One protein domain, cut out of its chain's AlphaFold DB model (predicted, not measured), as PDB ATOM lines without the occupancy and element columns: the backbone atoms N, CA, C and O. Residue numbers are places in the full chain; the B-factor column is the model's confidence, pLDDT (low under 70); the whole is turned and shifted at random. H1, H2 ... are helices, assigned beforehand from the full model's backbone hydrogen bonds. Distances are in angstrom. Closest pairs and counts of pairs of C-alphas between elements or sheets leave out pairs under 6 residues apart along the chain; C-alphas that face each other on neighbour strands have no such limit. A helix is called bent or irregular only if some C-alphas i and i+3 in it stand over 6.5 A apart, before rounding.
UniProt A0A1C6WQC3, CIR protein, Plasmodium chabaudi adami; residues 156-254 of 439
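This is residues 156 to 254 of the 439 residues of the protein "CIR protein" of Plasmodium chabaudi adami (UniProt A0A1C6WQC3). Two long helices, H2 and H3, lie side by side as a helical hairpin; H1 and H4 are at one end of it and the short H5 at the other. From H4 a long stretch with no named element, residues 221 to 245, runs back along the hairpin to H5. The printed part has 99 residues with five named helices, H1 to H5 in order, and no named strand: all helix. It is loose, with a radius of gyration of the C-alphas of 15.8 A, and elongated, spanning 48 by 26 by 26 A.

H1, residues 156 to 160, is irregular, C-alphas 156 and 159 being 9.6 A apart. H2, residues 164 to 182, and H1 meet only through their link. H3, residues 186 to 209, is the hub, touching three helices. H2 and H3 form a hairpin, opposite ways at a shallow tilt of 19 degrees; their closest C-alphas, of Ile 182 and Tyr 188, are 6.2 A apart. H4, residues 211 to 220, is irregular, C-alphas 212 and 215 being 8.2 A apart. H3 and H4 are a hairpin at a steep tilt of 39 degrees, closest at C-alphas Leu 207 and Lys 214, 5.4 A. H4 touches H2 at C-alphas Arg 220 and Pro 165, 4.4 A. H5, residues 246 to 249, touches H3, closest at C-alphas Cys 248 and Ser 187, 7.6 A. Every O i to N i+4 pair is within hydrogen-bond range in H2, 19 of 20 in H3, 4 of 6 in H4 and 0 of 1 in H1, which has 0 of 2 O i to N i+3 pairs; H5 is too short for an i+4 pair.

H1 begins at C-alpha 156 (2.345, -45.035, -4.604). H2 is 26.7 A long, H3 34.2 A and H4 14.3 A. H5 ends at C-alpha 249 (15.922, -39.578, 34.383).

The C-alphas farthest apart, of Lys 212 and Gln 254, are 52.3 A apart. The printed part has no cut; the link from H4 to H5 is long. Mean pLDDT of the printed part is 93.0, with residues 253 to 254 under 70.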
ATOM      1  N   THR A 156       3.116 -44.064  -3.812       96.50
ATOM      2  CA  THR A 156       2.345 -45.035  -4.604       96.50
ATOM      3  C   THR A 156       1.020 -44.454  -5.100       96.50
ATOM      4  O   THR A 156       0.657 -44.647  -6.252       96.50
ATOM      5  N   ASN A 157       0.293 -43.735  -4.238       96.56
ATOM      6  CA  ASN A 157      -1.114 -43.372  -4.460       96.56
ATOM      7  C   ASN A 157      -1.348 -41.855  -4.638       96.56
ATOM      8  O   ASN A 157      -2.492 -41.410  -4.754       96.56
ATOM      9  N   GLY A 158      -0.288 -41.044  -4.618       95.19
ATOM     10  CA  GLY A 158      -0.329 -39.596  -4.810       95.19
ATOM     11  C   GLY A 158      -1.147 -38.820  -3.769       95.19
ATOM     12  O   GLY A 158      -1.582 -39.321  -2.727       95.19
ATOM     13  N   ALA A 159      -1.420 -37.552  -4.086       95.56
ATOM     14  CA  ALA A 159      -2.255 -36.675  -3.263       95.56
ATOM     15  C   ALA A 159      -3.741 -37.092  -3.212       95.56
ATOM     16  O   ALA A 159      -4.501 -36.576  -2.388       95.56
ATOM     17  N   SER A 160      -4.186 -38.008  -4.076       93.38
ATOM     18  CA  SER A 160      -5.546 -38.559  -4.075       93.38
ATOM     19  C   SER A 160      -5.731 -39.693  -3.059       93.38
ATOM     20  O   SER A 160      -6.873 -39.911  -2.656       93.38
ATOM     21  N   SER A 161      -4.661 -40.320  -2.549       96.25
ATOM     22  CA  SER A 161      -4.712 -41.470  -1.628       96.25
ATOM     23  C   SER A 161      -5.772 -41.381  -0.519       96.25
ATOM     24  O   SER A 161      -5.754 -40.493   0.345       96.25
ATOM     25  N   LYS A 162      -6.670 -42.373  -0.487       96.12
ATOM     26  CA  LYS A 162      -7.706 -42.515   0.549       96.12
ATOM     27  C   LYS A 162      -7.118 -42.799   1.944       96.12
ATOM     28  O   LYS A 162      -7.763 -42.472   2.934       96.12
ATOM     29  N   LYS A 163      -5.901 -43.358   2.035       96.81
ATOM     30  CA  LYS A 163      -5.223 -43.701   3.303       96.81
ATOM     31  C   LYS A 163      -4.489 -42.507   3.930       96.81
ATOM     32  O   LYS A 163      -4.351 -42.444   5.152       96.81
ATOM     33  N   LEU A 164      -4.094 -41.522   3.121       95.62
ATOM     34  CA  LEU A 164      -3.314 -40.349   3.535       95.62
ATOM     35  C   LEU A 164      -3.869 -39.579   4.757       95.62
ATOM     36  O   LEU A 164      -3.069 -39.251   5.638       95.62
ATOM     37  N   PRO A 165      -5.192 -39.322   4.887       96.88
ATOM     38  CA  PRO A 165      -5.744 -38.647   6.065       96.88
ATOM     39  C   PRO A 165      -5.548 -39.456   7.350       96.88
ATOM     40  O   PRO A 165      -5.183 -38.896   8.382       96.88
ATOM     41  N   GLN A 166      -5.739 -40.777   7.279       97.62
ATOM     42  CA  GLN A 166      -5.587 -41.671   8.424       97.62
ATOM     43  C   GLN A 166      -4.113 -41.812   8.824       97.62
ATOM     44  O   GLN A 166      -3.775 -41.702  10.001       97.62
ATOM     45  N   ASN A 167      -3.222 -41.940   7.839       97.19
ATOM     46  CA  ASN A 167      -1.774 -41.942   8.045       97.19
ATOM     47  C   ASN A 167      -1.292 -40.641   8.725       97.19
ATOM     48  O   ASN A 167      -0.522 -40.682   9.688       97.19
ATOM     49  N   SER A 168      -1.822 -39.481   8.313       97.19
ATOM     50  CA  SER A 168      -1.561 -38.199   8.983       97.19
ATOM     51  C   SER A 168      -2.092 -38.150  10.419       97.19
ATOM     52  O   SER A 168      -1.428 -37.564  11.276       97.19
ATOM     53  N   ILE A 169      -3.257 -38.749  10.692       97.94
ATOM     54  CA  ILE A 169      -3.833 -38.846  12.043       97.94
ATOM     55  C   ILE A 169      -2.944 -39.706  12.954       97.94
ATOM     56  O   ILE A 169      -2.674 -39.301  14.083       97.94
ATOM     57  N   TYR A 170      -2.416 -40.834  12.469       98.19
ATOM     58  CA  TYR A 170      -1.465 -41.640  13.242       98.19
ATOM     59  C   TYR A 170      -0.181 -40.867  13.568       98.19
ATOM     60  O   TYR A 170       0.236 -40.851  14.726       98.19
ATOM     61  N   CYS A 171       0.395 -40.146  12.598       98.44
ATOM     62  CA  CYS A 171       1.585 -39.323  12.835       98.44
ATOM     63  C   CYS A 171       1.352 -38.249  13.912       98.44
ATOM     64  O   CYS A 171       2.140 -38.142  14.850       98.44
ATOM     65  N   ILE A 172       0.275 -37.457  13.811       98.00
ATOM     66  CA  ILE A 172       0.021 -36.357  14.758       98.00
ATOM     67  C   ILE A 172      -0.369 -36.859  16.154       98.00
ATOM     68  O   ILE A 172       0.048 -36.266  17.149       98.00
ATOM     69  N   ASN A 173      -1.111 -37.965  16.254       97.69
ATOM     70  CA  ASN A 173      -1.474 -38.554  17.543       97.69
ATOM     71  C   ASN A 173      -0.244 -39.138  18.249       97.69
ATOM     72  O   ASN A 173      -0.033 -38.853  19.429       97.69
ATOM     73  N   GLN A 174       0.607 -39.872  17.522       97.94
ATOM     74  CA  GLN A 174       1.859 -40.397  18.069       97.94
ATOM     75  C   GLN A 174       2.806 -39.262  18.478       97.94
ATOM     76  O   GLN A 174       3.332 -39.287  19.586       97.94
ATOM     77  N   TYR A 175       2.965 -38.226  17.647       98.44
ATOM     78  CA  TYR A 175       3.769 -37.040  17.969       98.44
ATOM     79  C   TYR A 175       3.310 -36.350  19.265       98.44
ATOM     80  O   TYR A 175       4.138 -35.986  20.096       98.44
ATOM     81  N   ARG A 176       1.993 -36.198  19.470       97.69
ATOM     82  CA  ARG A 176       1.417 -35.582  20.682       97.69
ATOM     83  C   ARG A 176       1.606 -36.439  21.929       97.69
ATOM     84  O   ARG A 176       2.016 -35.910  22.958       97.69
ATOM     85  N   SER A 177       1.327 -37.738  21.822       95.94
ATOM     86  CA  SER A 177       1.560 -38.712  22.897       95.94
ATOM     87  C   SER A 177       3.027 -38.696  23.330       95.94
ATOM     88  O   SER A 177       3.346 -38.530  24.506       95.94
ATOM     89  N   LEU A 178       3.925 -38.769  22.345       95.75
ATOM     90  CA  LEU A 178       5.361 -38.791  22.551       95.75
ATOM     91  C   LEU A 178       5.870 -37.480  23.160       95.75
ATOM     92  O   LEU A 178       6.560 -37.543  24.169       95.75
ATOM     93  N   TYR A 179       5.470 -36.313  22.638       96.06
ATOM     94  CA  TYR A 179       5.813 -35.008  23.221       96.06
ATOM     95  C   TYR A 179       5.435 -34.921  24.706       96.06
ATOM     96  O   TYR A 179       6.277 -34.571  25.526       96.06
ATOM     97  N   ASN A 180       4.206 -35.298  25.073       93.44
ATOM     98  CA  ASN A 180       3.768 -35.284  26.473       93.44
ATOM     99  C   ASN A 180       4.586 -36.241  27.360       93.44
ATOM    100  O   ASN A 180       4.785 -35.963  28.536       93.44
ATOM    101  N   SER A 181       5.042 -37.360  26.792       92.06
ATOM    102  CA  SER A 181       5.838 -38.394  27.463       92.06
ATOM    103  C   SER A 181       7.309 -37.996  27.664       92.06
ATOM    104  O   SER A 181       7.947 -38.506  28.580       92.06
ATOM    105  N   ILE A 182       7.856 -37.100  26.827       94.25
ATOM    106  CA  ILE A 182       9.300 -36.774  26.803       94.25
ATOM    107  C   ILE A 182       9.648 -35.291  26.984       94.25
ATOM    108  O   ILE A 182      10.827 -34.945  26.950       94.25
ATOM    109  N   SER A 183       8.665 -34.410  27.179       92.69
ATOM    110  CA  SER A 183       8.851 -32.948  27.222       92.69
ATOM    111  C   SER A 183       9.824 -32.445  28.291       92.69
ATOM    112  O   SER A 183      10.332 -31.336  28.167       92.69
ATOM    113  N   GLY A 184      10.121 -33.250  29.315       92.06
ATOM    114  CA  GLY A 184      11.147 -32.947  30.312       92.06
ATOM    115  C   GLY A 184      12.595 -33.187  29.861       92.06
ATOM    116  O   GLY A 184      13.497 -32.896  30.636       92.06
ATOM    117  N   CYS A 185      12.844 -33.737  28.666       94.69
ATOM    118  CA  CYS A 185      14.165 -34.208  28.240       94.69
ATOM    119  C   CYS A 185      14.587 -33.666  26.866       94.69
ATOM    120  O   CYS A 185      14.129 -34.148  25.827       94.69
ATOM    121  N   ASP A 186      15.547 -32.741  26.860       94.56
ATOM    122  CA  ASP A 186      16.081 -32.113  25.642       94.56
ATOM    123  C   ASP A 186      16.631 -33.134  24.633       94.56
ATOM    124  O   ASP A 186      16.397 -33.014  23.431       94.56
ATOM    125  N   SER A 187      17.296 -34.189  25.114       95.19
ATOM    126  CA  SER A 187      17.837 -35.274  24.281       95.19
ATOM    127  C   SER A 187      16.752 -36.023  23.502       95.19
ATOM    128  O   SER A 187      16.944 -36.351  22.331       95.19
ATOM    129  N   TYR A 188      15.585 -36.262  24.113       96.50
ATOM    130  CA  TYR A 188      14.441 -36.863  23.423       96.50
ATOM    131  C   TYR A 188      13.697 -35.841  22.553       96.50
ATOM    132  O   TYR A 188      13.295 -36.183  21.440       96.50
ATOM    133  N   LEU A 189      13.561 -34.588  22.997       96.06
ATOM    134  CA  LEU A 189      12.963 -33.512  22.200       96.06
ATOM    135  C   LEU A 189      13.747 -33.239  20.907       96.06
ATOM    136  O   LEU A 189      13.135 -33.074  19.855       96.06
ATOM    137  N   HIS A 190      15.080 -33.291  20.936       95.75
ATOM    138  CA  HIS A 190      15.902 -33.167  19.730       95.75
ATOM    139  C   HIS A 190      15.675 -34.328  18.745       95.75
ATOM    140  O   HIS A 190      15.650 -34.127  17.528       95.75
ATOM    141  N   LEU A 191      15.470 -35.554  19.242       96.75
ATOM    142  CA  LEU A 191      15.098 -36.690  18.392       96.75
ATOM    143  C   LEU A 191      13.684 -36.532  17.812       96.75
ATOM    144  O   LEU A 191      13.478 -36.809  16.629       96.75
ATOM    145  N   LEU A 192      12.733 -36.025  18.601       97.50
ATOM    146  CA  LEU A 192      11.386 -35.696  18.132       97.50
ATOM    147  C   LEU A 192      11.414 -34.619  17.033       97.50
ATOM    148  O   LEU A 192      10.725 -34.759  16.022       97.50
ATOM    149  N   ASP A 193      12.252 -33.591  17.184       96.50
ATOM    150  CA  ASP A 193      12.450 -32.530  16.192       96.50
ATOM    151  C   ASP A 193      13.025 -33.059  14.870       96.50
ATOM    152  O   ASP A 193      12.589 -32.637  13.795       96.50
ATOM    153  N   LYS A 194      13.946 -34.033  14.913       95.62
ATOM    154  CA  LYS A 194      14.459 -34.711  13.707       95.62
ATOM    155  C   LYS A 194      13.357 -35.476  12.965       95.62
ATOM    156  O   LYS A 194      13.265 -35.375  11.742       95.62
ATOM    157  N   LEU A 195      12.479 -36.179  13.684       97.94
ATOM    158  CA  LEU A 195      11.324 -36.860  13.081       97.94
ATOM    159  C   LEU A 195      10.297 -35.861  12.523       97.94
ATOM    160  O   LEU A 195       9.819 -36.026  11.399       97.94
ATOM    161  N   LYS A 196      10.020 -34.774  13.255       97.69
ATOM    162  CA  LYS A 196       9.183 -33.661  12.786       97.69
ATOM    163  C   LYS A 196       9.720 -33.062  11.487       97.69
ATOM    164  O   LYS A 196       8.944 -32.851  10.557       97.69
ATOM    165  N   TYR A 197      11.031 -32.842  11.401       96.25
ATOM    166  CA  TYR A 197      11.685 -32.317  10.205       96.25
ATOM    167  C   TYR A 197      11.480 -33.223   8.981       96.25
ATOM    168  O   TYR A 197      11.141 -32.721   7.909       96.25
ATOM    169  N   ILE A 198      11.609 -34.551   9.131       97.31
ATOM    170  CA  ILE A 198      11.341 -35.503   8.036       97.31
ATOM    171  C   ILE A 198       9.919 -35.320   7.496       97.31
ATOM    172  O   ILE A 198       9.740 -35.166   6.283       97.31
ATOM    173  N   TYR A 199       8.927 -35.310   8.393       98.06
ATOM    174  CA  TYR A 199       7.516 -35.195   8.030       98.06
ATOM    175  C   TYR A 199       7.183 -33.843   7.388       98.06
ATOM    176  O   TYR A 199       6.571 -33.807   6.322       98.06
ATOM    177  N   GLU A 200       7.591 -32.727   8.000       97.31
ATOM    178  CA  GLU A 200       7.256 -31.391   7.492       97.31
ATOM    179  C   GLU A 200       7.973 -31.069   6.175       97.31
ATOM    180  O   GLU A 200       7.393 -30.395   5.321       97.31
ATOM    181  N   ASN A 201       9.185 -31.595   5.952       96.44
ATOM    182  CA  ASN A 201       9.875 -31.483   4.667       96.44
ATOM    183  C   ASN A 201       9.126 -32.243   3.558       96.44
ATOM    184  O   ASN A 201       8.798 -31.664   2.523       96.44
ATOM    185  N   PHE A 202       8.775 -33.514   3.803       97.00
ATOM    186  CA  PHE A 202       7.937 -34.309   2.893       97.00
ATOM    187  C   PHE A 202       6.620 -33.587   2.568       97.00
ATOM    188  O   PHE A 202       6.271 -33.386   1.404       97.00
ATOM    189  N   ARG A 203       5.909 -33.151   3.609       96.94
ATOM    190  CA  ARG A 203       4.615 -32.486   3.489       96.94
ATOM    191  C   ARG A 203       4.716 -31.170   2.716       96.94
ATOM    192  O   ARG A 203       3.830 -30.861   1.923       96.94
ATOM    193  N   THR A 204       5.782 -30.398   2.922       96.25
ATOM    194  CA  THR A 204       6.020 -29.146   2.190       96.25
ATOM    195  C   THR A 204       6.211 -29.406   0.697       96.25
ATOM    196  O   THR A 204       5.595 -28.710  -0.112       96.25
ATOM    197  N   ASN A 205       6.970 -30.442   0.327       95.50
ATOM    198  CA  ASN A 205       7.157 -30.842  -1.070       95.50
ATOM    199  C   ASN A 205       5.830 -31.276  -1.707       95.50
ATOM    200  O   ASN A 205       5.408 -30.675  -2.697       95.50
ATOM    201  N   ALA A 206       5.089 -32.178  -1.054       95.88
ATOM    202  CA  ALA A 206       3.779 -32.637  -1.520       95.88
ATOM    203  C   ALA A 206       2.781 -31.480  -1.754       95.88
ATOM    204  O   ALA A 206       2.052 -31.451  -2.748       95.88
ATOM    205  N   LEU A 207       2.772 -30.473  -0.870       96.62
ATOM    206  CA  LEU A 207       1.945 -29.264  -1.004       96.62
ATOM    207  C   LEU A 207       2.420 -28.293  -2.102       96.62
ATOM    208  O   LEU A 207       1.632 -27.453  -2.550       96.62
ATOM    209  N   ASN A 208       3.692 -28.348  -2.494       95.44
ATOM    210  CA  ASN A 208       4.281 -27.495  -3.527       95.44
ATOM    211  C   ASN A 208       4.164 -28.101  -4.930       95.44
ATOM    212  O   ASN A 208       4.011 -27.337  -5.885       95.44
ATOM    213  N   GLU A 209       4.164 -29.430  -5.032       95.19
ATOM    214  CA  GLU A 209       3.770 -30.201  -6.217       95.19
ATOM    215  C   GLU A 209       2.274 -29.986  -6.519       95.19
ATOM    216  O   GLU A 209       1.883 -29.605  -7.622       95.19
ATOM    217  N   ASN A 210       1.416 -30.107  -5.501       94.62
ATOM    218  CA  ASN A 210      -0.042 -30.124  -5.657       94.62
ATOM    219  C   ASN A 210      -0.710 -28.747  -5.474       94.62
ATOM    220  O   ASN A 210      -1.738 -28.626  -4.799       94.62
ATOM    221  N   ARG A 211      -0.151 -27.687  -6.077       93.31
ATOM    222  CA  ARG A 211      -0.581 -26.285  -5.843       93.31
ATOM    223  C   ARG A 211      -2.092 -26.063  -5.997       93.31
ATOM    224  O   ARG A 211      -2.684 -25.389  -5.159       93.31
ATOM    225  N   LYS A 212      -2.714 -26.662  -7.023       94.19
ATOM    226  CA  LYS A 212      -4.154 -26.523  -7.329       94.19
ATOM    227  C   LYS A 212      -5.065 -27.049  -6.208       94.19
ATOM    228  O   LYS A 212      -6.104 -26.459  -5.947       94.19
ATOM    229  N   ILE A 213      -4.660 -28.117  -5.516       92.88
ATOM    230  CA  ILE A 213      -5.439 -28.767  -4.443       92.88
ATOM    231  C   ILE A 213      -4.834 -28.546  -3.046       92.88
ATOM    232  O   ILE A 213      -5.218 -29.209  -2.081       92.88
ATOM    233  N   LYS A 214      -3.903 -27.590  -2.911       92.56
ATOM    234  CA  LYS A 214      -3.085 -27.351  -1.708       92.56
ATOM    235  C   LYS A 214      -3.904 -27.221  -0.421       92.56
ATOM    236  O   LYS A 214      -3.473 -27.705   0.620       92.56
ATOM    237  N   ASN A 215      -5.089 -26.610  -0.474       90.81
ATOM    238  CA  ASN A 215      -5.955 -26.461   0.703       90.81
ATOM    239  C   ASN A 215      -6.656 -27.772   1.106       90.81
ATOM    240  O   ASN A 215      -6.728 -28.070   2.295       90.81
ATOM    241  N   ASN A 216      -7.082 -28.606   0.148       92.50
ATOM    242  CA  ASN A 216      -7.584 -29.955   0.442       92.50
ATOM    243  C   ASN A 216      -6.467 -30.830   1.036       92.50
ATOM    244  O   ASN A 216      -6.654 -31.465   2.074       92.50
ATOM    245  N   LEU A 217      -5.275 -30.796   0.428       95.12
ATOM    246  CA  LEU A 217      -4.134 -31.588   0.881       95.12
ATOM    247  C   LEU A 217      -3.630 -31.150   2.269       95.12
ATOM    248  O   LEU A 217      -3.309 -32.014   3.075       95.12
ATOM    249  N   LYS A 218      -3.658 -29.852   2.618       95.44
ATOM    250  CA  LYS A 218      -3.368 -29.358   3.987       95.44
ATOM    251  C   LYS A 218      -4.278 -29.958   5.066       95.44
ATOM    252  O   LYS A 218      -3.828 -30.145   6.192       95.44
ATOM    253  N   ASN A 219      -5.543 -30.232   4.748       93.06
ATOM    254  CA  ASN A 219      -6.495 -30.806   5.707       93.06
ATOM    255  C   ASN A 219      -6.278 -32.318   5.898       93.06
ATOM    256  O   ASN A 219      -6.603 -32.862   6.955       93.06
ATOM    257  N   ARG A 220      -5.707 -32.979   4.881       95.62
ATOM    258  CA  ARG A 220      -5.411 -34.421   4.840       95.62
ATOM    259  C   ARG A 220      -4.002 -34.753   5.343       95.62
ATOM    260  O   ARG A 220      -3.822 -35.796   5.950       95.62
ATOM    261  N   LEU A 221      -3.035 -33.857   5.148       96.31
ATOM    262  CA  LEU A 221      -1.696 -33.878   5.739       96.31
ATOM    263  C   LEU A 221      -1.575 -32.716   6.734       96.31
ATOM    264  O   LEU A 221      -1.233 -31.588   6.365       96.31
ATOM    265  N   LYS A 222      -1.889 -32.984   8.003       96.31
ATOM    266  CA  LYS A 222      -1.878 -32.007   9.102       96.31
ATOM    267  C   LYS A 222      -0.450 -31.785   9.616       96.31
ATOM    268  O   LYS A 222       0.307 -32.741   9.709       96.31
ATOM    269  N   ASN A 223      -0.095 -30.551  10.000       96.62
ATOM    270  CA  ASN A 223       1.196 -30.291  10.663       96.62
ATOM    271  C   ASN A 223       1.312 -31.111  11.965       96.62
ATOM    272  O   ASN A 223       0.330 -31.217  12.711       96.62
ATOM    273  N   LEU A 224       2.513 -31.573  12.309       97.69
ATOM    274  CA  LEU A 224       2.795 -32.178  13.614       97.69
ATOM    275  C   LEU A 224       2.865 -31.090  14.692       97.69
ATOM    276  O   LEU A 224       3.858 -30.377  14.827       97.69
ATOM    277  N   THR A 225       1.777 -30.949  15.447       96.94
ATOM    278  CA  THR A 225       1.593 -29.923  16.486       96.94
ATOM    279  C   THR A 225       1.352 -30.566  17.842       96.94
ATOM    280  O   THR A 225       0.731 -31.628  17.916       96.94
ATOM    281  N   THR A 226       1.808 -29.923  18.921       95.56
ATOM    282  CA  THR A 226       1.498 -30.371  20.291       95.56
ATOM    283  C   THR A 226      -0.008 -30.267  20.572       95.56
ATOM    284  O   THR A 226      -0.770 -29.738  19.756       95.56
ATOM    285  N   ILE A 227      -0.468 -30.767  21.726       91.00
ATOM    286  CA  ILE A 227      -1.875 -30.603  22.136       91.00
ATOM    287  C   ILE A 227      -2.238 -29.114  22.258       91.00
ATOM    288  O   ILE A 227      -3.290 -28.708  21.778       91.00
ATOM    289  N   GLY A 228      -1.328 -28.285  22.783       88.62
ATOM    290  CA  GLY A 228      -1.470 -26.823  22.832       88.62
ATOM    291  C   GLY A 228      -1.263 -26.102  21.490       88.62
ATOM    292  O   GLY A 228      -1.080 -24.892  21.477       88.62
ATOM    293  N   GLY A 229      -1.226 -26.818  20.359       90.31
ATOM    294  CA  GLY A 229      -1.106 -26.228  19.020       90.31
ATOM    295  C   GLY A 229       0.292 -25.722  18.636       90.31
ATOM    296  O   GLY A 229       0.467 -25.214  17.528       90.31
ATOM    297  N   GLN A 230       1.304 -25.888  19.493       90.81
ATOM    298  CA  GLN A 230       2.667 -25.433  19.216       90.81
ATOM    299  C   GLN A 230       3.252 -26.177  18.005       90.81
ATOM    300  O   GLN A 230       3.232 -27.410  17.949       90.81
ATOM    301  N   ASN A 231       3.779 -25.417  17.038       91.50
ATOM    302  CA  ASN A 231       4.359 -25.937  15.792       91.50
ATOM    303  C   ASN A 231       5.877 -25.685  15.659       91.50
ATOM    304  O   ASN A 231       6.476 -26.038  14.645       91.50
ATOM    305  N   SER A 232       6.507 -25.053  16.650       90.38
ATOM    306  CA  SER A 232       7.957 -24.832  16.672       90.38
ATOM    307  C   SER A 232       8.727 -26.125  16.939       90.38
ATOM    308  O   SER A 232       8.234 -26.989  17.654       90.38
ATOM    309  N   TYR A 233       9.960 -26.198  16.438       92.81
ATOM    310  CA  TYR A 233      10.987 -27.083  16.995       92.81
ATOM    311  C   TYR A 233      11.362 -26.635  18.413       92.81
ATOM    312  O   TYR A 233      11.364 -25.423  18.678       92.81
ATOM    313  N   PHE A 234      11.663 -27.588  19.291       89.06
ATOM    314  CA  PHE A 234      11.916 -27.377  20.720       89.06
ATOM    315  C   PHE A 234      13.406 -27.188  21.023       89.06
ATOM    316  O   PHE A 234      13.795 -26.240  21.697       89.06
ATOM    317  N   ALA A 235      14.250 -28.059  20.474       79.75
ATOM    318  CA  ALA A 235      15.662 -28.195  20.808       79.75
ATOM    319  C   ALA A 235      16.547 -27.275  19.941       79.75
ATOM    320  O   ALA A 235      17.472 -27.729  19.265       79.75
ATOM    321  N   ARG A 236      16.232 -25.971  19.920       75.38
ATOM    322  CA  ARG A 236      16.932 -24.968  19.089       75.38
ATOM    323  C   ARG A 236      18.366 -24.712  19.550       75.38
ATOM    324  O   ARG A 236      19.267 -24.690  18.721       75.38
ATOM    325  N   ASP A 237      18.561 -24.592  20.860       79.81
ATOM    326  CA  ASP A 237      19.857 -24.319  21.498       79.81
ATOM    327  C   ASP A 237      20.529 -25.609  22.008       79.81
ATOM    328  O   ASP A 237      21.257 -25.619  23.003       79.81
ATOM    329  N   PHE A 238      20.242 -26.732  21.341       86.38
ATOM    330  CA  PHE A 238      20.708 -28.057  21.731       86.38
ATOM    331  C   PHE A 238      22.227 -28.190  21.589       86.38
ATOM    332  O   PHE A 238      22.766 -28.090  20.486       86.38
ATOM    333  N   LYS A 239      22.907 -28.450  22.709       84.88
ATOM    334  CA  LYS A 239      24.373 -28.549  22.772       84.88
ATOM    335  C   LYS A 239      24.865 -29.974  22.549       84.88
ATOM    336  O   LYS A 239      25.677 -30.221  21.663       84.88
ATOM    337  N   GLU A 240      24.366 -30.905  23.355       90.69
ATOM    338  CA  GLU A 240      24.821 -32.291  23.393       90.69
ATOM    339  C   GLU A 240      23.723 -33.214  23.925       90.69
ATOM    340  O   GLU A 240      22.775 -32.769  24.571       90.69
ATOM    341  N   PHE A 241      23.853 -34.508  23.635       92.62
ATOM    342  CA  PHE A 241      22.937 -35.520  24.140       92.62
ATOM    343  C   PHE A 241      23.399 -36.044  25.495       92.62
ATOM    344  O   PHE A 241      24.443 -36.685  25.596       92.62
ATOM    345  N   ASP A 242      22.540 -35.878  26.493       93.31
ATOM    346  CA  ASP A 242      22.628 -36.563  27.774       93.31
ATOM    347  C   ASP A 242      21.253 -37.150  28.140       93.31
ATOM    348  O   ASP A 242      20.262 -36.426  28.248       93.31
ATOM    349  N   PHE A 243      21.175 -38.474  28.291       93.44
ATOM    350  CA  PHE A 243      19.977 -39.173  28.783       93.44
ATOM    351  C   PHE A 243      20.002 -39.417  30.299       93.44
ATOM    352  O   PHE A 243      18.977 -39.778  30.872       93.44
ATOM    353  N   ASN A 244      21.138 -39.164  30.951       91.38
ATOM    354  CA  ASN A 244      21.286 -39.175  32.404       91.38
ATOM    355  C   ASN A 244      20.980 -37.795  33.020       91.38
ATOM    356  O   ASN A 244      20.882 -37.669  34.242       91.38
ATOM    357  N   ALA A 245      20.770 -36.771  32.186       91.56
ATOM    358  CA  ALA A 245      20.308 -35.457  32.604       91.56
ATOM    359  C   ALA A 245      19.025 -35.571  33.440       91.56
ATOM    360  O   ALA A 245      18.119 -36.351  33.130       91.56
ATOM    361  N   SER A 246      18.911 -34.749  34.488       87.50
ATOM    362  CA  SER A 246      17.834 -34.871  35.487       87.50
ATOM    363  C   SER A 246      16.414 -34.813  34.904       87.50
ATOM    364  O   SER A 246      15.494 -35.396  35.473       87.50
ATOM    365  N   GLY A 247      16.229 -34.131  33.772       89.00
ATOM    366  CA  GLY A 247      14.964 -34.076  33.042       89.00
ATOM    367  C   GLY A 247      14.591 -35.390  32.346       89.00
ATOM    368  O   GLY A 247      13.422 -35.760  32.329       89.00
ATOM    369  N   CYS A 248      15.583 -36.135  31.856       92.31
ATOM    370  CA  CYS A 248      15.429 -37.436  31.205       92.31
ATOM    371  C   CYS A 248      15.247 -38.570  32.223       92.31
ATOM    372  O   CYS A 248      14.351 -39.397  32.069       92.31
ATOM    373  N   VAL A 249      16.018 -38.562  33.316       89.06
ATOM    374  CA  VAL A 249      15.922 -39.578  34.383       89.06
ATOM    375  C   VAL A 249      14.541 -39.589  35.047       89.06
ATOM    376  O   VAL A 249      14.039 -40.657  35.387       89.06
ATOM    377  N   LYS A 250      13.880 -38.429  35.172       87.12
ATOM    378  CA  LYS A 250      12.506 -38.311  35.704       87.12
ATOM    379  C   LYS A 250      11.432 -38.996  34.845       87.12
ATOM    380  O   LYS A 250      10.332 -39.205  35.343       87.12
ATOM    381  N   LEU A 251      11.725 -39.308  33.581       84.31
ATOM    382  CA  LEU A 251      10.791 -39.975  32.666       84.31
ATOM    383  C   LEU A 251      10.836 -41.503  32.796       84.31
ATOM    384  O   LEU A 251       9.875 -42.184  32.435       84.31
ATOM    385  N   ASN A 252      11.935 -42.040  33.333       75.75
ATOM    386  CA  ASN A 252      12.044 -43.461  33.626       75.75
ATOM    387  C   ASN A 252      11.006 -43.831  34.694       75.75
ATOM    388  O   ASN A 252      10.998 -43.211  35.762       75.75
ATOM    389  N   PRO A 253      10.159 -44.852  34.462       63.06
ATOM    390  CA  PRO A 253       9.288 -45.371  35.501       63.06
ATOM    391  C   PRO A 253      10.143 -45.786  36.695       63.06
ATOM    392  O   PRO A 253      10.992 -46.671  36.575       63.06
ATOM    393  N   GLN A 254       9.929 -45.139  37.840       50.22
ATOM    394  CA  GLN A 254      10.587 -45.527  39.078       50.22
ATOM    395  C   GLN A 254      10.116 -46.936  39.447       50.22
ATOM    396  O   GLN A 254       9.038 -47.123  40.012       50.22
TER     397      GLN A 254